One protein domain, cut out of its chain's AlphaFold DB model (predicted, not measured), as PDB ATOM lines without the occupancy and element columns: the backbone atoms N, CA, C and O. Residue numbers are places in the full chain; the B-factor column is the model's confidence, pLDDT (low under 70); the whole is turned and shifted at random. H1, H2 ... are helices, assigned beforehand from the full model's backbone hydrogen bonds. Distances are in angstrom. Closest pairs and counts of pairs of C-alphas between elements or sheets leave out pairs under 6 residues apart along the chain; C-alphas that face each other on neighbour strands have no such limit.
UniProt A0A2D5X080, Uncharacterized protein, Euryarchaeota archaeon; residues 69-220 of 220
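This is residues 69 to 220 of the 220 residues of an uncharacterized protein of Euryarchaeota archaeon (UniProt A0A2D5X080). Two long helical hairpins, H2 with H3 and H4 with H5, form a V: they meet toward the ends where H3 leads into H4, and spread apart toward their turns at residues 111 to 116 and 176 to 180. Two short helices, H1 and H6, lie beyond the joined end of the V, and residues 215 to 220, of which 215 to 218 belong to H6, stick out. The printed part has 152 residues with six named helices, H1 to H6 in order along the chain, and no named strand; the class is all helix. It is only just loose, close to compact, with a radius of gyration of the C-alphas of 18.0 A, and only just flat, with spans of 61 by 41 by 22 A.

Begin at C-alpha 69, at (20.430, 206.121, 22.144), where H1 starts; it covers residues 69 to 74. Next find C-alpha 79 at (12.109, 217.260, 16.645); from there H2, the longest helix, runs through residues 79 to 110 over 45.9 A. H3 takes residues 117 to 141 over 33.4 A, with a kink of 25 degrees near residue 128. H4 covers residues 148 to 175 over 40.2 A, and H5 residues 181 to 204 over 31.3 A. H6, residues 211 to 218, ends at C-alpha 218, at (35.174, 209.042, 6.176).

Look first at C-alphas 107 and 121, the closest of H2 and H3, 4.9 A apart. These helices touch as a hairpin, opposite ways at a shallow tilt of 33 degrees, only just short of steep. In the other hairpin, H4 and H5 touch, opposite ways at a shallow tilt of 23 degrees; the closest C-alphas, of Ser 151 and Ala 204, are 4.6 A apart. Between the hairpins, H3 touches H4 with residues 130 to 134 alone, at a steep tilt of 58 degrees, opposite ways; the closest C-alphas, of His 134 and Leu 152, are 6.5 A apart. H2, with residues 86 to 89 alone, only just touches H5, with 3 pairs of C-alphas within 8 A; the closest, of Tyr 86 and Phe 197, are 6.7 A apart, and the lines are only just about perpendicular, at 72 degrees. H3 and H5 are near each other, while H2 and H4 are apart. H1 and H6 touch no helix. Every O i to N i+4 pair is within hydrogen-bond range in H1, H2, H4, H5 and H6; in H3 20 of 21 are.

The two C-alphas farthest apart, of Thr 115 and Glu 220, are 61.6 A from each other. The printed part has no cut, and it ends at residue 220, the chain's last. The links H1 to H2 and H4 to H5 are tight, the other three short, and no link is long. The mean pLDDT of the printed part is 88.0; residues 74 to 75 and 219 to 220 are under 70.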
ATOM      1  N   ASN A  69      19.903 204.830  21.712       73.38
ATOM      2  CA  ASN A  69      20.430 206.121  22.144       73.38
ATOM      3  C   ASN A  69      21.683 206.519  21.356       73.38
ATOM      4  O   ASN A  69      21.779 207.666  20.929       73.38
ATOM      5  N   ASP A  70      22.596 205.579  21.092       73.38
ATOM      6  CA  ASP A  70      23.796 205.861  20.292       73.38
ATOM      7  C   ASP A  70      23.420 206.298  18.869       73.38
ATOM      8  O   ASP A  70      23.972 207.266  18.344       73.38
ATOM      9  N   ARG A  71      22.412 205.642  18.275       72.25
ATOM     10  CA  ARG A  71      21.874 206.016  16.959       72.25
ATOM     11  C   ARG A  71      21.241 207.406  16.974       72.25
ATOM     12  O   ARG A  71      21.469 208.193  16.062       72.25
ATOM     13  N   MET A  72      20.464 207.733  18.006       71.31
ATOM     14  CA  MET A  72      19.851 209.060  18.144       71.31
ATOM     15  C   MET A  72      20.907 210.166  18.266       71.31
ATOM     16  O   MET A  72      20.774 211.223  17.645       71.31
ATOM     17  N   VAL A  73      21.971 209.922  19.032       74.50
ATOM     18  CA  VAL A  73      23.061 210.888  19.219       74.50
ATOM     19  C   VAL A  73      23.846 211.089  17.922       74.50
ATOM     20  O   VAL A  73      24.067 212.233  17.527       74.50
ATOM     21  N   ALA A  74      24.198 210.011  17.214       69.94
ATOM     22  CA  ALA A  74      24.959 210.091  15.965       69.94
ATOM     23  C   ALA A  74      24.241 210.890  14.865       69.94
ATOM     24  O   ALA A  74      24.865 211.584  14.069       69.94
ATOM     25  N   VAL A  75      22.910 210.830  14.841       67.75
ATOM     26  CA  VAL A  75      22.078 211.508  13.837       67.75
ATOM     27  C   VAL A  75      21.774 212.953  14.229       67.75
ATOM     28  O   VAL A  75      21.135 213.665  13.453       67.75
ATOM     29  N   GLN A  76      22.207 213.403  15.411       72.62
ATOM     30  CA  GLN A  76      21.773 214.664  16.017       72.62
ATOM     31  C   GLN A  76      20.244 214.784  16.007       72.62
ATOM     32  O   GLN A  76      19.651 215.688  15.409       72.62
ATOM     33  N   TRP A  77      19.593 213.791  16.606       70.88
ATOM     34  CA  TRP A  77      18.145 213.666  16.585       70.88
ATOM     35  C   TRP A  77      17.470 214.875  17.253       70.88
ATOM     36  O   TRP A  77      17.614 215.107  18.451       70.88
ATOM     37  N   THR A  78      16.725 215.657  16.465       81.69
ATOM     38  CA  THR A  78      15.937 216.805  16.936       81.69
ATOM     39  C   THR A  78      14.505 216.718  16.403       81.69
ATOM     40  O   THR A  78      14.303 216.213  15.291       81.69
ATOM     41  N   PRO A  79      13.497 217.256  17.120       80.38
ATOM     42  CA  PRO A  79      12.109 217.260  16.645       80.38
ATOM     43  C   PRO A  79      11.954 217.901  15.259       80.38
ATOM     44  O   PRO A  79      11.238 217.385  14.405       80.38
ATOM     45  N   LYS A  80      12.698 218.984  14.996       82.88
ATOM     46  CA  LYS A  80      12.698 219.673  13.698       82.88
ATOM     47  C   LYS A  80      13.200 218.772  12.566       82.88
ATOM     48  O   LYS A  80      12.601 218.754  11.491       82.88
ATOM     49  N   LYS A  81      14.269 218.006  12.805       83.38
ATOM     50  CA  LYS A  81      14.800 217.045  11.829       83.38
ATOM     51  C   LYS A  81      13.793 215.929  11.547       83.38
ATOM     52  O   LYS A  81      13.556 215.623  10.384       83.38
ATOM     53  N   MET A  82      13.141 215.403  12.584       83.38
ATOM     54  CA  MET A  82      12.125 214.356  12.438       83.38
ATOM     55  C   MET A  82      10.905 214.806  11.647       83.38
ATOM     56  O   MET A  82      10.451 214.076  10.774       83.38
ATOM     57  N   ILE A  83      10.401 216.014  11.904       86.75
ATOM     58  CA  ILE A  83       9.285 216.571  11.131       86.75
ATOM     59  C   ILE A  83       9.684 216.714   9.660       86.75
ATOM     60  O   ILE A  83       8.916 216.345   8.780       86.75
ATOM     61  N   ASN A  84      10.897 217.189   9.372       88.62
ATOM     62  CA  ASN A  84      11.369 217.316   7.994       88.62
ATOM     63  C   ASN A  84      11.528 215.953   7.292       88.62
ATOM     64  O   ASN A  84      11.128 215.806   6.139       88.62
ATOM     65  N   GLU A  85      12.073 214.943   7.977       88.75
ATOM     66  CA  GLU A  85      12.148 213.570   7.453       88.75
ATOM     67  C   GLU A  85      10.749 212.976   7.230       88.75
ATOM     68  O   GLU A  85      10.501 212.374   6.186       88.75
ATOM     69  N   TYR A  86       9.808 213.220   8.145       89.31
ATOM     70  CA  TYR A  86       8.414 212.799   8.009       89.31
ATOM     71  C   TYR A  86       7.709 213.487   6.832       89.31
ATOM     72  O   TYR A  86       6.993 212.838   6.073       89.31
ATOM     73  N   LEU A  87       7.929 214.785   6.614       90.31
ATOM     74  CA  LEU A  87       7.371 215.503   5.463       90.31
ATOM     75  C   LEU A  87       7.917 214.956   4.139       90.31
ATOM     76  O   LEU A  87       7.150 214.717   3.208       90.31
ATOM     77  N   ARG A  88       9.226 214.683   4.064       89.69
ATOM     78  CA  ARG A  88       9.846 214.034   2.894       89.69
ATOM     79  C   ARG A  88       9.298 212.631   2.658       89.69
ATOM     80  O   ARG A  88       9.071 212.252   1.509       89.69
ATOM     81  N   PHE A  89       9.076 211.879   3.733       90.38
ATOM     82  CA  PHE A  89       8.449 210.564   3.689       90.38
ATOM     83  C   PHE A  89       7.040 210.651   3.087       90.38
ATOM     84  O   PHE A  89       6.763 209.974   2.101       90.38
ATOM     85  N   ASN A  90       6.187 211.549   3.585       90.69
ATOM     86  CA  ASN A  90       4.832 211.728   3.055       90.69
ATOM     87  C   ASN A  90       4.830 212.192   1.593       90.69
ATOM     88  O   ASN A  90       4.077 211.658   0.786       90.69
ATOM     89  N   PHE A  91       5.706 213.132   1.229       91.00
ATOM     90  CA  PHE A  91       5.822 213.600  -0.151       91.00
ATOM     91  C   PHE A  91       6.194 212.461  -1.106       91.00
ATOM     92  O   PHE A  91       5.533 212.264  -2.120       91.00
ATOM     93  N   THR A  92       7.192 211.654  -0.739       90.00
ATOM     94  CA  THR A  92       7.582 210.457  -1.507       90.00
ATOM     95  C   THR A  92       6.422 209.455  -1.588       90.00
ATOM     96  O   THR A  92       6.166 208.885  -2.647       90.00
ATOM     97  N   GLY A  93       5.667 209.298  -0.496       87.25
ATOM     98  CA  GLY A  93       4.479 208.449  -0.434       87.25
ATOM     99  C   GLY A  93       3.363 208.872  -1.395       87.25
ATOM    100  O   GLY A  93       2.698 208.003  -1.961       87.25
ATOM    101  N   ILE A  94       3.182 210.172  -1.648       90.56
ATOM    102  CA  ILE A  94       2.204 210.674  -2.630       90.56
ATOM    103  C   ILE A  94       2.584 210.216  -4.043       90.56
ATOM    104  O   ILE A  94       1.749 209.630  -4.728       90.56
ATOM    105  N   PHE A  95       3.843 210.404  -4.459       89.50
ATOM    106  CA  PHE A  95       4.309 209.921  -5.768       89.50
ATOM    107  C   PHE A  95       4.139 208.412  -5.907       89.50
ATOM    108  O   PHE A  95       3.630 207.938  -6.921       89.50
ATOM    109  N   ASN A  96       4.502 207.665  -4.863       90.50
ATOM    110  CA  ASN A  96       4.333 206.220  -4.858       90.50
ATOM    111  C   ASN A  96       2.857 205.802  -4.959       90.50
ATOM    112  O   ASN A  96       2.534 204.827  -5.630       90.50
ATOM    113  N   SER A  97       1.948 206.547  -4.329       88.88
ATOM    114  CA  SER A  97       0.509 206.263  -4.391       88.88
ATOM    115  C   SER A  97      -0.051 206.496  -5.793       88.88
ATOM    116  O   SER A  97      -0.844 205.691  -6.274       88.88
ATOM    117  N   VAL A  98       0.402 207.553  -6.476       93.50
ATOM    118  CA  VAL A  98       0.048 207.806  -7.881       93.50
ATOM    119  C   VAL A  98       0.595 206.699  -8.782       93.50
ATOM    120  O   VAL A  98      -0.141 206.172  -9.610       93.50
ATOM    121  N   PHE A  99       1.853 206.292  -8.589       92.88
ATOM    122  CA  PHE A  99       2.444 205.173  -9.326       92.88
ATOM    123  C   PHE A  99       1.644 203.876  -9.136       92.88
ATOM    124  O   PHE A  99       1.257 203.243 -10.116       92.88
ATOM    125  N   ALA A 100       1.331 203.515  -7.889       92.06
ATOM    126  CA  ALA A 100       0.525 202.340  -7.579       92.06
ATOM    127  C   ALA A 100      -0.862 202.419  -8.240       92.06
ATOM    128  O   ALA A 100      -1.317 201.452  -8.846       92.06
ATOM    129  N   TYR A 101      -1.518 203.579  -8.208       93.19
ATOM    130  CA  TYR A 101      -2.798 203.763  -8.892       93.19
ATOM    131  C   TYR A 101      -2.702 203.504 -10.405       93.19
ATOM    132  O   TYR A 101      -3.536 202.791 -10.957       93.19
ATOM    133  N   LEU A 102      -1.655 203.998 -11.072       95.62
ATOM    134  CA  LEU A 102      -1.449 203.759 -12.504       95.62
ATOM    135  C   LEU A 102      -1.179 202.281 -12.824       95.62
ATOM    136  O   LEU A 102      -1.700 201.761 -13.807       95.62
ATOM    137  N   VAL A 103      -0.399 201.588 -11.987       95.00
ATOM    138  CA  VAL A 103      -0.152 200.142 -12.138       95.00
ATOM    139  C   VAL A 103      -1.433 199.339 -11.908       95.00
ATOM    140  O   VAL A 103      -1.703 198.393 -12.648       95.00
ATOM    141  N   TYR A 104      -2.237 199.721 -10.913       95.50
ATOM    142  CA  TYR A 104      -3.553 199.130 -10.683       95.50
ATOM    143  C   TYR A 104      -4.437 199.277 -11.918       95.50
ATOM    144  O   TYR A 104      -4.989 198.284 -12.381       95.50
ATOM    145  N   GLU A 105      -4.529 200.486 -12.471       96.62
ATOM    146  CA  GLU A 105      -5.381 200.750 -13.625       96.62
ATOM    147  C   GLU A 105      -4.909 199.951 -14.844       96.62
ATOM    148  O   GLU A 105      -5.707 199.285 -15.499       96.62
ATOM    149  N   LEU A 106      -3.597 199.885 -15.082       95.94
ATOM    150  CA  LEU A 106      -3.023 199.045 -16.132       95.94
ATOM    151  C   LEU A 106      -3.418 197.565 -15.974       95.94
ATOM    152  O   LEU A 106      -3.862 196.941 -16.937       95.94
ATOM    153  N   PHE A 107      -3.290 196.991 -14.776       94.88
ATOM    154  CA  PHE A 107      -3.660 195.590 -14.537       94.88
ATOM    155  C   PHE A 107      -5.160 195.341 -14.566       94.88
ATOM    156  O   PHE A 107      -5.599 194.279 -15.013       94.88
ATOM    157  N   TYR A 108      -5.949 196.323 -14.141       94.44
ATOM    158  CA  TYR A 108      -7.388 196.276 -14.298       94.44
ATOM    159  C   TYR A 108      -7.744 196.203 -15.785       94.44
ATOM    160  O   TYR A 108      -8.521 195.341 -16.189       94.44
ATOM    161  N   TRP A 109      -7.112 197.010 -16.635       95.06
ATOM    162  CA  TRP A 109      -7.337 196.978 -18.081       95.06
ATOM    163  C   TRP A 109      -6.873 195.670 -18.729       95.06
ATOM    164  O   TRP A 109      -7.626 195.098 -19.513       95.06
ATOM    165  N   ILE A 110      -5.702 195.154 -18.343       93.94
ATOM    166  CA  ILE A 110      -5.147 193.885 -18.853       93.94
ATOM    167  C   ILE A 110      -6.012 192.674 -18.490       93.94
ATOM    168  O   ILE A 110      -6.013 191.700 -19.233       93.94
ATOM    169  N   ASN A 111      -6.773 192.747 -17.394       92.62
ATOM    170  CA  ASN A 111      -7.630 191.665 -16.915       92.62
ATOM    171  C   ASN A 111      -6.852 190.386 -16.554       92.62
ATOM    172  O   ASN A 111      -6.897 189.384 -17.260       92.62
ATOM    173  N   LEU A 112      -6.147 190.410 -15.418       89.44
ATOM    174  CA  LEU A 112      -5.375 189.255 -14.935       89.44
ATOM    175  C   LEU A 112      -6.233 187.995 -14.705       89.44
ATOM    176  O   LEU A 112      -5.736 186.879 -14.836       89.44
ATOM    177  N   THR A 113      -7.503 188.163 -14.329       90.19
ATOM    178  CA  THR A 113      -8.475 187.074 -14.202       90.19
ATOM    179  C   THR A 113      -9.892 187.609 -14.363       90.19
ATOM    180  O   THR A 113     -10.263 188.601 -13.734       90.19
ATOM    181  N   ASP A 114     -10.698 186.897 -15.148       88.56
ATOM    182  CA  ASP A 114     -12.088 187.269 -15.424       88.56
ATOM    183  C   ASP A 114     -12.972 187.252 -14.169       88.56
ATOM    184  O   ASP A 114     -13.883 188.067 -14.036       88.56
ATOM    185  N   THR A 115     -12.689 186.356 -13.218       92.25
ATOM    186  CA  THR A 115     -13.523 186.161 -12.021       92.25
ATOM    187  C   THR A 115     -13.254 187.205 -10.934       92.25
ATOM    188  O   THR A 115     -14.173 187.619 -10.231       92.25
ATOM    189  N   TYR A 116     -11.999 187.641 -10.781       91.81
ATOM    190  CA  TYR A 116     -11.553 188.506  -9.677       91.81
ATOM    191  C   TYR A 116     -10.703 189.675 -10.174       91.81
ATOM    192  O   TYR A 116      -9.600 189.935  -9.683       91.81
ATOM    193  N   ARG A 117     -11.191 190.363 -11.206       92.38
ATOM    194  CA  ARG A 117     -10.438 191.393 -11.931       92.38
ATOM    195  C   ARG A 117      -9.914 192.517 -11.035       92.38
ATOM    196  O   ARG A 117      -8.734 192.844 -11.091       92.38
ATOM    197  N   SER A 118     -10.761 193.086 -10.176       93.19
ATOM    198  CA  SER A 118     -10.355 194.185  -9.287       93.19
ATOM    199  C   SER A 118      -9.406 193.716  -8.186       93.19
ATOM    200  O   SER A 118      -8.409 194.377  -7.906       93.19
ATOM    201  N   GLN A 119      -9.674 192.556  -7.586       93.81
ATOM    202  CA  GLN A 119      -8.876 192.026  -6.481       93.81
ATOM    203  C   GLN A 119      -7.491 191.573  -6.952       93.81
ATOM    204  O   GLN A 119      -6.502 191.818  -6.265       93.81
ATOM    205  N   SER A 120      -7.404 190.951  -8.129       92.44
ATOM    206  CA  SER A 120      -6.130 190.538  -8.729       92.44
ATOM    207  C   SER A 120      -5.280 191.732  -9.159       92.44
ATOM    208  O   SER A 120      -4.092 191.768  -8.836       92.44
ATOM    209  N   ALA A 121      -5.881 192.743  -9.798       94.38
ATOM    210  CA  ALA A 121      -5.201 193.993 -10.135       94.38
ATOM    211  C   ALA A 121      -4.693 194.716  -8.880       94.38
ATOM    212  O   ALA A 121      -3.549 195.169  -8.843       94.38
ATOM    213  N   TRP A 122      -5.509 194.764  -7.823       92.94
ATOM    214  CA  TRP A 122      -5.124 195.328  -6.530       92.94
ATOM    215  C   TRP A 122      -3.956 194.570  -5.895       92.94
ATOM    216  O   TRP A 122      -2.958 195.188  -5.530       92.94
ATOM    217  N   ALA A 123      -4.029 193.238  -5.816       92.38
ATOM    218  CA  ALA A 123      -2.970 192.424  -5.225       92.38
ATOM    219  C   ALA A 123      -1.639 192.577  -5.981       92.38
ATOM    220  O   ALA A 123      -0.595 192.793  -5.363       92.38
ATOM    221  N   ALA A 124      -1.674 192.524  -7.315       91.69
ATOM    222  CA  ALA A 124      -0.487 192.681  -8.151       91.69
ATOM    223  C   ALA A 124       0.113 194.094  -8.040       91.69
ATOM    224  O   ALA A 124       1.326 194.243  -7.880       91.69
ATOM    225  N   CYS A 125      -0.733 195.127  -8.052       93.62
ATOM    226  CA  CYS A 125      -0.312 196.508  -7.841       93.62
ATOM    227  C   CYS A 125       0.361 196.695  -6.479       93.62
ATOM    228  O   CYS A 125       1.447 197.266  -6.416       93.62
ATOM    229  N   ILE A 126      -0.239 196.193  -5.396       90.19
ATOM    230  CA  ILE A 126       0.330 196.336  -4.056       90.19
ATOM    231  C   ILE A 126       1.713 195.684  -3.993       90.19
ATOM    232  O   ILE A 126       2.638 196.303  -3.482       90.19
ATOM    233  N   LEU A 127       1.906 194.490  -4.557       89.94
ATOM    234  CA  LEU A 127       3.220 193.836  -4.548       89.94
ATOM    235  C   LEU A 127       4.298 194.668  -5.258       89.94
ATOM    236  O   LEU A 127       5.375 194.879  -4.700       89.94
ATOM    237  N   ILE A 128       4.004 195.176  -6.457       91.88
ATOM    238  CA  ILE A 128       4.946 196.001  -7.231       91.88
ATOM    239  C   ILE A 128       5.173 197.351  -6.544       91.88
ATOM    240  O   ILE A 128       6.312 197.781  -6.356       91.88
ATOM    241  N   GLY A 129       4.091 197.995  -6.112       90.62
ATOM    242  CA  GLY A 129       4.113 199.280  -5.430       90.62
ATOM    243  C   GLY A 129       4.895 199.239  -4.120       90.62
ATOM    244  O   GLY A 129       5.530 200.225  -3.777       90.62
ATOM    245  N   GLN A 130       4.923 198.113  -3.400       89.81
ATOM    246  CA  GLN A 130       5.737 197.981  -2.184       89.81
ATOM    247  C   GLN A 130       7.242 197.978  -2.480       89.81
ATOM    248  O   GLN A 130       8.016 198.581  -1.731       89.81
ATOM    249  N   VAL A 131       7.665 197.333  -3.571       90.81
ATOM    250  CA  VAL A 131       9.074 197.325  -3.998       90.81
ATOM    251  C   VAL A 131       9.501 198.721  -4.443       90.81
ATOM    252  O   VAL A 131      10.549 199.206  -4.009       90.81
ATOM    253  N   GLU A 132       8.667 199.392  -5.238       91.69
ATOM    254  CA  GLU A 132       8.940 200.757  -5.694       91.69
ATOM    255  C   GLU A 132       8.936 201.755  -4.529       91.69
ATOM    256  O   GLU A 132       9.868 202.541  -4.378       91.69
ATOM    257  N   CYS A 133       7.964 201.656  -3.619       91.38
ATOM    258  CA  CYS A 133       7.907 202.458  -2.397       91.38
ATOM    259  C   CYS A 133       9.182 202.298  -1.565       91.38
ATOM    260  O   CYS A 133       9.780 203.275  -1.103       91.38
ATOM    261  N   HIS A 134       9.632 201.050  -1.399       91.56
ATOM    262  CA  HIS A 134      10.877 200.764  -0.703       91.56
ATOM    263  C   HIS A 134      12.069 201.418  -1.402       91.56
ATOM    264  O   HIS A 134      12.877 202.063  -0.735       91.56
ATOM    265  N   TYR A 135      12.170 201.283  -2.725       90.25
ATOM    266  CA  TYR A 135      13.229 201.908  -3.511       90.25
ATOM    267  C   TYR A 135      13.225 203.436  -3.368       90.25
ATOM    268  O   TYR A 135      14.267 204.031  -3.072       90.25
ATOM    269  N   ALA A 136      12.058 204.068  -3.487       90.38
ATOM    270  CA  ALA A 136      11.908 205.509  -3.378       90.38
ATOM    271  C   ALA A 136      12.341 206.019  -1.993       90.38
ATOM    272  O   ALA A 136      13.122 206.971  -1.887       90.38
ATOM    273  N   HIS A 137      11.931 205.344  -0.918       90.12
ATOM    274  CA  HIS A 137      12.360 205.703   0.434       90.12
ATOM    275  C   HIS A 137      13.842 205.415   0.692       90.12
ATOM    276  O   HIS A 137      14.532 206.246   1.292       90.12
ATOM    277  N   TYR A 138      14.356 204.290   0.193       86.50
ATOM    278  CA  TYR A 138      15.769 203.927   0.277       86.50
ATOM    279  C   TYR A 138      16.653 204.990  -0.383       86.50
ATOM    280  O   TYR A 138      17.664 205.411   0.185       86.50
ATOM    281  N   ARG A 139      16.256 205.468  -1.570       84.56
ATOM    282  CA  ARG A 139      17.075 206.352  -2.402       84.56
ATOM    283  C   ARG A 139      16.873 207.841  -2.137       84.56
ATOM    284  O   ARG A 139      17.868 208.574  -2.162       84.56
ATOM    285  N   PHE A 140      15.632 208.286  -1.954       83.94
ATOM    286  CA  PHE A 140      15.270 209.709  -1.927       83.94
ATOM    287  C   PHE A 140      14.915 210.212  -0.531       83.94
ATOM    288  O   PHE A 140      15.293 211.327  -0.180       83.94
ATOM    289  N   THR A 141      14.222 209.409   0.281       82.06
ATOM    290  CA  THR A 141      13.827 209.839   1.631       82.06
ATOM    291  C   THR A 141      14.981 209.734   2.621       82.06
ATOM    292  O   THR A 141      15.322 210.727   3.263       82.06
ATOM    293  N   PHE A 142      15.591 208.552   2.733       80.69
ATOM    294  CA  PHE A 142      16.612 208.275   3.748       80.69
ATOM    295  C   PHE A 142      18.033 208.245   3.184       80.69
ATOM    296  O   PHE A 142      18.985 208.497   3.915       80.69
ATOM    297  N   GLY A 143      18.202 207.970   1.885       78.62
ATOM    298  CA  GLY A 143      19.531 207.895   1.272       78.62
ATOM    299  C   GLY A 143      20.410 206.835   1.940       78.62
ATOM    300  O   GLY A 143      21.588 207.081   2.203       78.62
ATOM    301  N   SER A 144      19.823 205.676   2.247       79.00
ATOM    302  CA  SER A 144      20.488 204.615   2.999       79.00
ATOM    303  C   SER A 144      21.538 203.896   2.143       79.00
ATOM    304  O   SER A 144      21.398 203.750   0.927       79.00
ATOM    305  N   ALA A 145      22.609 203.450   2.788       77.56
ATOM    306  CA  ALA A 145      23.634 202.546   2.276       77.56
ATOM    307  C   ALA A 145      23.487 201.130   2.867       77.56
ATOM    308  O   ALA A 145      24.394 200.308   2.749       77.56
ATOM    309  N   ALA A 146      22.360 200.836   3.529       79.19
ATOM    310  CA  ALA A 146      22.076 199.508   4.058       79.19
ATOM    311  C   ALA A 146      21.937 198.476   2.923       79.19
ATOM    312  O   ALA A 146      21.612 198.814   1.783       79.19
ATOM    313  N   ASN A 147      22.145 197.198   3.250       85.62
ATOM    314  CA  ASN A 147      21.924 196.096   2.314       85.62
ATOM    315  C   ASN A 147      20.463 196.087   1.835       85.62
ATOM    316  O   ASN A 147      19.563 195.829   2.635       85.62
ATOM    317  N   TYR A 148      20.250 196.298   0.534       84.69
ATOM    318  CA  TYR A 148      18.923 196.509  -0.056       84.69
ATOM    319  C   TYR A 148      17.929 195.372   0.237       84.69
ATOM    320  O   TYR A 148      16.818 195.608   0.698       84.69
ATOM    321  N   LEU A 149      18.330 194.110   0.047       85.44
ATOM    322  CA  LEU A 149      17.438 192.969   0.307       85.44
ATOM    323  C   LEU A 149      17.101 192.811   1.796       85.44
ATOM    324  O   LEU A 149      15.993 192.411   2.153       85.44
ATOM    325  N   ALA A 150      18.042 193.150   2.680       86.56
ATOM    326  CA  ALA A 150      17.811 193.090   4.116       86.56
ATOM    327  C   ALA A 150      16.851 194.201   4.571       86.56
ATOM    328  O   ALA A 150      15.945 193.922   5.358       86.56
ATOM    329  N   SER A 151      17.014 195.428   4.058       88.69
ATOM    330  CA  SER A 151      16.097 196.542   4.329       88.69
ATOM    331  C   SER A 151      14.710 196.285   3.747       88.69
ATOM    332  O   SER A 151      13.717 196.575   4.410       88.69
ATOM    333  N   LEU A 152      14.626 195.686   2.554       90.00
ATOM    334  CA  LEU A 152      13.361 195.324   1.916       90.00
ATOM    335  C   LEU A 152      12.596 194.285   2.741       90.00
ATOM    336  O   LEU A 152      11.402 194.446   2.976       90.00
ATOM    337  N   ARG A 153      13.286 193.257   3.257       89.75
ATOM    338  CA  ARG A 153      12.669 192.253   4.141       89.75
ATOM    339  C   ARG A 153      12.101 192.887   5.410       89.75
ATOM    340  O   ARG A 153      10.991 192.553   5.816       89.75
ATOM    341  N   TRP A 154      12.841 193.805   6.032       90.81
ATOM    342  CA  TRP A 154      12.346 194.547   7.194       90.81
ATOM    343  C   TRP A 154      11.148 195.427   6.848       90.81
ATOM    344  O   TRP A 154      10.165 195.413   7.583       90.81
ATOM    345  N   ALA A 155      11.197 196.139   5.722       91.31
ATOM    346  CA  ALA A 155      10.083 196.955   5.256       91.31
ATOM    347  C   ALA A 155       8.819 196.107   5.037       91.31
ATOM    348  O   ALA A 155       7.764 196.458   5.553       91.31
ATOM    349  N   ALA A 156       8.932 194.942   4.391       91.00
ATOM    350  CA  ALA A 156       7.810 194.024   4.191       91.00
ATOM    351  C   ALA A 156       7.178 193.557   5.518       91.00
ATOM    352  O   ALA A 156       5.952 193.543   5.651       91.00
ATOM    353  N   ILE A 157       7.999 193.231   6.525       92.56
ATOM    354  CA  ILE A 157       7.521 192.856   7.869       92.56
ATOM    355  C   ILE A 157       6.770 194.019   8.526       92.56
ATOM    356  O   ILE A 157       5.704 193.809   9.106       92.56
ATOM    357  N   ILE A 158       7.304 195.237   8.423       92.81
ATOM    358  CA  ILE A 158       6.712 196.441   9.018       92.81
ATOM    359  C   ILE A 158       5.377 196.759   8.348       92.81
ATOM    360  O   ILE A 158       4.374 196.890   9.044       92.81
ATOM    361  N   TYR A 159       5.338 196.808   7.015       90.62
ATOM    362  CA  TYR A 159       4.119 197.089   6.258       90.62
ATOM    363  C   TYR A 159       3.011 196.085   6.564       90.62
ATOM    364  O   TYR A 159       1.877 196.483   6.824       90.62
ATOM    365  N   THR A 160       3.343 194.793   6.607       91.38
ATOM    366  CA  THR A 160       2.359 193.741   6.896       91.38
ATOM    367  C   THR A 160       1.861 193.827   8.341       91.38
ATOM    368  O   THR A 160       0.659 193.761   8.586       91.38
ATOM    369  N   SER A 161       2.763 194.044   9.304       93.81
ATOM    370  CA  SER A 161       2.399 194.207  10.720       93.81
ATOM    371  C   SER A 161       1.488 195.416  10.936       93.81
ATOM    372  O   SER A 161       0.487 195.328  11.643       93.81
ATOM    373  N   ILE A 162       1.812 196.542  10.299       93.81
ATOM    374  CA  ILE A 162       1.029 197.775  10.393       93.81
ATOM    375  C   ILE A 162      -0.331 197.612   9.723       93.81
ATOM    376  O   ILE A 162      -1.323 198.073  10.279       93.81
ATOM    377  N   LEU A 163      -0.413 196.920   8.586       92.19
ATOM    378  CA  LEU A 163      -1.691 196.635   7.937       92.19
ATOM    379  C   LEU A 163      -2.632 195.872   8.881       92.19
ATOM    380  O   LEU A 163      -3.776 196.284   9.068       92.19
ATOM    381  N   ILE A 164      -2.138 194.818   9.535       95.62
ATOM    382  CA  ILE A 164      -2.926 194.023  10.488       95.62
ATOM    383  C   ILE A 164      -3.357 194.882  11.683       95.62
ATOM    384  O   ILE A 164      -4.547 194.966  11.986       95.62
ATOM    385  N   LEU A 165      -2.408 195.558  12.339       95.69
ATOM    386  CA  LEU A 165      -2.691 196.369  13.527       95.69
ATOM    387  C   LEU A 165      -3.658 197.515  13.224       95.69
ATOM    388  O   LEU A 165      -4.613 197.720  13.964       95.69
ATOM    389  N   SER A 166      -3.456 198.218  12.111       96.06
ATOM    390  CA  SER A 166      -4.320 199.324  11.696       96.06
ATOM    391  C   SER A 166      -5.731 198.870  11.336       96.06
ATOM    392  O   SER A 166      -6.685 199.602  11.583       96.06
ATOM    393  N   THR A 167      -5.892 197.651  10.814       96.38
ATOM    394  CA  THR A 167      -7.214 197.070  10.548       96.38
ATOM    395  C   THR A 167      -7.946 196.767  11.854       96.38
ATOM    396  O   THR A 167      -9.112 197.126  12.004       96.38
ATOM    397  N   ILE A 168      -7.251 196.168  12.829       97.25
ATOM    398  CA  ILE A 168      -7.814 195.865  14.153       97.25
ATOM    399  C   ILE A 168      -8.184 197.158  14.889       97.25
ATOM    400  O   ILE A 168      -9.291 197.278  15.406       97.25
ATOM    401  N   THR A 169      -7.290 198.149  14.912       96.56
ATOM    402  CA  THR A 169      -7.554 199.438  15.564       96.56
ATOM    403  C   THR A 169      -8.716 200.174  14.906       96.56
ATOM    404  O   THR A 169      -9.574 200.699  15.613       96.56
ATOM    405  N   PHE A 170      -8.793 200.183  13.572       97.31
ATOM    406  CA  PHE A 170      -9.925 200.777  12.864       97.31
ATOM    407  C   PHE A 170     -11.245 200.079  13.204       97.31
ATOM    408  O   PHE A 170     -12.231 200.760  13.471       97.31
ATOM    409  N   HIS A 171     -11.251 198.743  13.256       96.50
ATOM    410  CA  HIS A 171     -12.424 197.973  13.658       96.50
ATOM    411  C   HIS A 171     -12.897 198.363  15.064       96.50
ATOM    412  O   HIS A 171     -14.039 198.783  15.207       96.50
ATOM    413  N   ILE A 172     -12.001 198.348  16.058       97.56
ATOM    414  CA  ILE A 172     -12.322 198.708  17.451       97.56
ATOM    415  C   ILE A 172     -12.875 200.136  17.556       97.56
ATOM    416  O   ILE A 172     -13.849 200.371  18.267       97.56
ATOM    417  N   MET A 173     -12.282 201.099  16.840       97.12
ATOM    418  CA  MET A 173     -12.769 202.482  16.853       97.12
ATOM    419  C   MET A 173     -14.203 202.602  16.331       97.12
ATOM    420  O   MET A 173     -14.969 203.413  16.844       97.12
ATOM    421  N   VAL A 174     -14.563 201.824  15.310       97.75
ATOM    422  CA  VAL A 174     -15.891 201.895  14.694       97.75
ATOM    423  C   VAL A 174     -16.927 201.093  15.482       97.75
ATOM    424  O   VAL A 174     -18.043 201.577  15.640       97.75
ATOM    425  N   THR A 175     -16.587 199.892  15.965       95.88
ATOM    426  CA  THR A 175     -17.556 198.992  16.617       95.88
ATOM    427  C   THR A 175     -17.699 199.246  18.110       95.88
ATOM    428  O   THR A 175     -18.818 199.360  18.588       95.88
ATOM    429  N   GLU A 176     -16.587 199.358  18.839       96.06
ATOM    430  CA  GLU A 176     -16.608 199.424  20.307       96.06
ATOM    431  C   GLU A 176     -16.682 200.861  20.817       96.06
ATOM    432  O   GLU A 176     -17.306 201.141  21.835       96.06
ATOM    433  N   MET A 177     -16.006 201.781  20.126       95.12
ATOM    434  CA  MET A 177     -15.954 203.192  20.520       95.12
ATOM    435  C   MET A 177     -17.022 204.045  19.823       95.12
ATOM    436  O   MET A 177     -17.086 205.247  20.080       95.12
ATOM    437  N   GLU A 178     -17.798 203.447  18.911       95.50
ATOM    438  CA  GLU A 178     -18.843 204.101  18.107       95.50
ATOM    439  C   GLU A 178     -18.367 205.385  17.395       95.50
ATOM    440  O   GLU A 178     -19.138 206.305  17.106       95.50
ATOM    441  N   ILE A 179     -17.069 205.471  17.076       95.25
ATOM    442  CA  ILE A 179     -16.516 206.613  16.354       95.25
ATOM    443  C   ILE A 179     -16.993 206.527  14.909       95.25
ATOM    444  O   ILE A 179     -16.773 205.536  14.208       95.25
ATOM    445  N   TYR A 180     -17.586 207.615  14.420       96.31
ATOM    446  CA  TYR A 180     -17.999 207.711  13.026       96.31
ATOM    447  C   TYR A 180     -16.833 207.379  12.079       96.31
ATOM    448  O   TYR A 180     -15.756 207.977  12.154       96.31
ATOM    449  N   HIS A 181     -17.070 206.437  11.163       93.62
ATOM    450  CA  HIS A 181     -16.044 205.781  10.342       93.62
ATOM    451  C   HIS A 181     -15.072 206.737   9.632       93.62
ATOM    452  O   HIS A 181     -13.898 206.407   9.479       93.62
ATOM    453  N   ARG A 182     -15.511 207.939   9.224       95.31
ATOM    454  CA  ARG A 182     -14.617 208.926   8.590       95.31
ATOM    455  C   ARG A 182     -13.597 209.502   9.569       95.31
ATOM    456  O   ARG A 182     -12.436 209.655   9.204       95.31
ATOM    457  N   PHE A 183     -14.000 209.787  10.807       95.56
ATOM    458  CA  PHE A 183     -13.073 210.250  11.841       95.56
ATOM    459  C   PHE A 183     -12.135 209.125  12.274       95.56
ATOM    460  O   PHE A 183     -10.929 209.346  12.349       95.56
ATOM    461  N   ALA A 184     -12.661 207.908  12.454       95.31
ATOM    462  CA  ALA A 184     -11.844 206.727  12.724       95.31
ATOM    463  C   ALA A 184     -10.789 206.511  11.624       95.31
ATOM    464  O   ALA A 184      -9.634 206.216  11.919       95.31
ATOM    465  N   TRP A 185     -11.150 206.730  10.356       95.06
ATOM    466  CA  TRP A 185     -10.236 206.572   9.224       95.06
ATOM    467  C   TRP A 185      -9.106 207.605   9.252       95.06
ATOM    468  O   TRP A 185      -7.940 207.238   9.081       95.06
ATOM    469  N   ILE A 186      -9.423 208.874   9.533       95.69
ATOM    470  CA  ILE A 186      -8.417 209.938   9.676       95.69
ATOM    471  C   ILE A 186      -7.468 209.615  10.835       95.69
ATOM    472  O   ILE A 186      -6.252 209.644  10.651       95.69
ATOM    473  N   ILE A 187      -8.008 209.264  12.007       94.19
ATOM    474  CA  ILE A 187      -7.214 208.928  13.197       94.19
ATOM    475  C   ILE A 187      -6.282 207.750  12.899       94.19
ATOM    476  O   ILE A 187      -5.079 207.842  13.150       94.19
ATOM    477  N   ASN A 188      -6.813 206.678  12.305       95.19
ATOM    478  CA  ASN A 188      -6.042 205.492  11.943       95.19
ATOM    479  C   ASN A 188      -4.904 205.837  10.976       95.19
ATOM    480  O   ASN A 188      -3.763 205.428  11.175       95.19
ATOM    481  N   THR A 189      -5.208 206.635   9.951       91.38
ATOM    482  CA  THR A 189      -4.246 207.026   8.914       91.38
ATOM    483  C   THR A 189      -3.118 207.875   9.490       91.38
ATOM    484  O   THR A 189      -1.951 207.617   9.204       91.38
ATOM    485  N   VAL A 190      -3.433 208.857  10.340       92.50
ATOM    486  CA  VAL A 190      -2.420 209.714  10.974       92.50
ATOM    487  C   VAL A 190      -1.554 208.910  11.946       92.50
ATOM    488  O   VAL A 190      -0.326 209.006  11.899       92.50
ATOM    489  N   LEU A 191      -2.179 208.088  12.795       93.75
ATOM    490  CA  LEU A 191      -1.479 207.271  13.782       93.75
ATOM    491  C   LEU A 191      -0.525 206.283  13.105       93.75
ATOM    492  O   LEU A 191       0.681 206.299  13.362       93.75
ATOM    493  N   PHE A 192      -1.048 205.443  12.214       93.69
ATOM    494  CA  PHE A 192      -0.245 204.405  11.578       93.69
ATOM    495  C   PHE A 192       0.679 204.946  10.488       93.69
ATOM    496  O   PHE A 192       1.729 204.353  10.260       93.69
ATOM    497  N   GLY A 193       0.377 206.102   9.890       90.69
ATOM    498  CA  GLY A 193       1.307 206.818   9.016       90.69
ATOM    499  C   GLY A 193       2.586 207.229   9.752       90.69
ATOM    500  O   GLY A 193       3.693 206.958   9.279       90.69
ATOM    501  N   PHE A 194       2.453 207.801  10.953       91.12
ATOM    502  CA  PHE A 194       3.609 208.153  11.781       91.12
ATOM    503  C   PHE A 194       4.351 206.919  12.312       91.12
ATOM    504  O   PHE A 194       5.581 206.866  12.263       91.12
ATOM    505  N   VAL A 195       3.619 205.904  12.782       92.19
ATOM    506  CA  VAL A 195       4.207 204.644  13.265       92.19
ATOM    507  C   VAL A 195       4.989 203.935  12.154       92.19
ATOM    508  O   VAL A 195       6.100 203.460  12.395       92.19
ATOM    509  N   ASN A 196       4.463 203.922  10.926       92.31
ATOM    510  CA  ASN A 196       5.143 203.364   9.759       92.31
ATOM    511  C   ASN A 196       6.453 204.091   9.467       92.31
ATOM    512  O   ASN A 196       7.501 203.455   9.357       92.31
ATOM    513  N   PHE A 197       6.416 205.423   9.434       92.25
ATOM    514  CA  PHE A 197       7.619 206.235   9.290       92.25
ATOM    515  C   PHE A 197       8.662 205.909  10.369       92.25
ATOM    516  O   PHE A 197       9.825 205.669  10.043       92.25
ATOM    517  N   ALA A 198       8.256 205.853  11.641       89.56
ATOM    518  CA  ALA A 198       9.165 205.563  12.741       89.56
ATOM    519  C   ALA A 198       9.807 204.174  12.591       89.56
ATOM    520  O   ALA A 198      11.031 204.052  12.614       89.56
ATOM    521  N   PHE A 199       9.016 203.119  12.383       90.62
ATOM    522  CA  PHE A 199       9.571 201.771  12.250       90.62
ATOM    523  C   PHE A 199      10.462 201.621  11.023       90.62
ATOM    524  O   PHE A 199      11.541 201.035  11.132       90.62
ATOM    525  N   LEU A 200      10.077 202.187   9.878       89.19
ATOM    526  CA  LEU A 200      10.936 202.188   8.698       89.19
ATOM    527  C   LEU A 200      12.255 202.901   8.976       89.19
ATOM    528  O   LEU A 200      13.311 202.361   8.655       89.19
ATOM    529  N   ARG A 201      12.214 204.067   9.626       87.69
ATOM    530  CA  ARG A 201      13.410 204.847   9.946       87.69
ATOM    531  C   ARG A 201      14.375 204.117  10.881       87.69
ATOM    532  O   ARG A 201      15.579 204.314  10.780       87.69
ATOM    533  N   TRP A 202      13.875 203.294  11.800       81.81
ATOM    534  CA  TRP A 202      14.716 202.670  12.829       81.81
ATOM    535  C   TRP A 202      15.100 201.217  12.542       81.81
ATOM    536  O   TRP A 202      16.172 200.774  12.966       81.81
ATOM    537  N   LEU A 203      14.241 200.472  11.847       85.06
ATOM    538  CA  LEU A 203      14.438 199.048  11.571       85.06
ATOM    539  C   LEU A 203      14.847 198.796  10.119       85.06
ATOM    540  O   LEU A 203      15.829 198.093   9.887       85.06
ATOM    541  N   ALA A 204      14.129 199.371   9.148       84.19
ATOM    542  CA  ALA A 204      14.393 199.129   7.728       84.19
ATOM    543  C   ALA A 204      15.552 199.980   7.185       84.19
ATOM    544  O   ALA A 204      16.378 199.472   6.427       84.19
ATOM    545  N   PHE A 205      15.658 201.238   7.618       85.50
ATOM    546  CA  PHE A 205      16.696 202.187   7.202       85.50
ATOM    547  C   PHE A 205      17.457 202.756   8.404       85.50
ATOM    548  O   PHE A 205      17.353 203.954   8.685       85.50
ATOM    549  N   PRO A 206      18.215 201.912   9.135       81.25
ATOM    550  CA  PRO A 206      18.902 202.346  10.335       81.25
ATOM    551  C   PRO A 206      19.822 203.544  10.063       81.25
ATOM    552  O   PRO A 206      20.561 203.515   9.072       81.25
ATOM    553  N   PRO A 207      19.820 204.568  10.930       77.25
ATOM    554  CA  PRO A 207      20.541 205.803  10.651       77.25
ATOM    555  C   PRO A 207      22.060 205.681  10.546       77.25
ATOM    556  O   PRO A 207      22.708 206.514   9.919       77.25
ATOM    557  N   GLU A 208      22.648 204.634  11.124       70.62
ATOM    558  CA  GLU A 208      24.077 204.350  10.979       70.62
ATOM    559  C   GLU A 208      24.501 204.080   9.527       70.62
ATOM    560  O   GLU A 208      25.686 204.148   9.211       70.62
ATOM    561  N   PHE A 209      23.546 203.760   8.651       78.94
ATOM    562  CA  PHE A 209      23.788 203.525   7.234       78.94
ATOM    563  C   PHE A 209      23.399 204.724   6.368       78.94
ATOM    564  O   PHE A 209      23.346 204.589   5.149       78.94
ATOM    565  N   ASP A 210      23.112 205.890   6.940       81.81
ATOM    566  CA  ASP A 210      22.825 207.081   6.144       81.81
ATOM    567  C   ASP A 210      24.099 207.524   5.404       81.81
ATOM    568  O   ASP A 210      25.142 207.761   6.020       81.81
ATOM    569  N   LYS A 211      24.032 207.684   4.074       79.62
ATOM    570  CA  LYS A 211      25.202 208.078   3.263       79.62
ATOM    571  C   LYS A 211      25.845 209.375   3.743       79.62
ATOM    572  O   LYS A 211      27.064 209.483   3.737       79.62
ATOM    573  N   SER A 212      25.042 210.343   4.182       76.75
ATOM    574  CA  SER A 212      25.553 211.608   4.715       76.75
ATOM    575  C   SER A 212      26.391 211.414   5.975       76.75
ATOM    576  O   SER A 212      27.375 212.114   6.146       76.75
ATOM    577  N   LEU A 213      26.015 210.470   6.845       72.56
ATOM    578  CA  LEU A 213      26.763 210.185   8.067       72.56
ATOM    579  C   LEU A 213      28.082 209.484   7.739       72.56
ATOM    580  O   LEU A 213      29.120 209.861   8.269       72.56
ATOM    581  N   ILE A 214      28.043 208.502   6.835       73.75
ATOM    582  CA  ILE A 214      29.240 207.779   6.384       73.75
ATOM    583  C   ILE A 214      30.246 208.750   5.755       73.75
ATOM    584  O   ILE A 214      31.415 208.724   6.116       73.75
ATOM    585  N   LEU A 215      29.789 209.655   4.884       74.88
ATOM    586  CA  LEU A 215      30.653 210.658   4.257       74.88
ATOM    587  C   LEU A 215      31.305 211.601   5.276       74.88
ATOM    588  O   LEU A 215      32.475 211.929   5.122       74.88
ATOM    589  N   THR A 216      30.578 212.018   6.316       74.69
ATOM    590  CA  THR A 216      31.159 212.823   7.401       74.69
ATOM    591  C   THR A 216      32.213 212.038   8.181       74.69
ATOM    592  O   THR A 216      33.246 212.598   8.520       74.69
ATOM    593  N   LEU A 217      31.980 210.749   8.445       71.06
ATOM    594  CA  LEU A 217      32.917 209.899   9.189       71.06
ATOM    595  C   LEU A 217      34.165 209.503   8.386       71.06
ATOM    596  O   LEU A 217      35.207 209.256   8.983       71.06
ATOM    597  N   ASP A 218      34.056 209.395   7.060       70.12
ATOM    598  CA  ASP A 218      35.174 209.042   6.176       70.12
ATOM    599  C   ASP A 218      36.007 210.271   5.750       70.12
ATOM    600  O   ASP A 218      37.121 210.109   5.250       70.12
ATOM    601  N   GLY A 219      35.463 211.484   5.915       60.53
ATOM    602  CA  GLY A 219      36.115 212.760   5.598       60.53
ATOM    603  C   GLY A 219      36.871 213.426   6.759       60.53
ATOM    604  O   GLY A 219      37.506 214.455   6.528       60.53
ATOM    605  N   GLU A 220      36.804 212.859   7.969       49.00
ATOM    606  CA  GLU A 220      37.601 213.223   9.160       49.00
ATOM    607  C   GLU A 220      38.795 212.273   9.364       49.00
ATOM    608  O   GLU A 220      39.869 212.766   9.782       49.00
TER     609      GLU A 220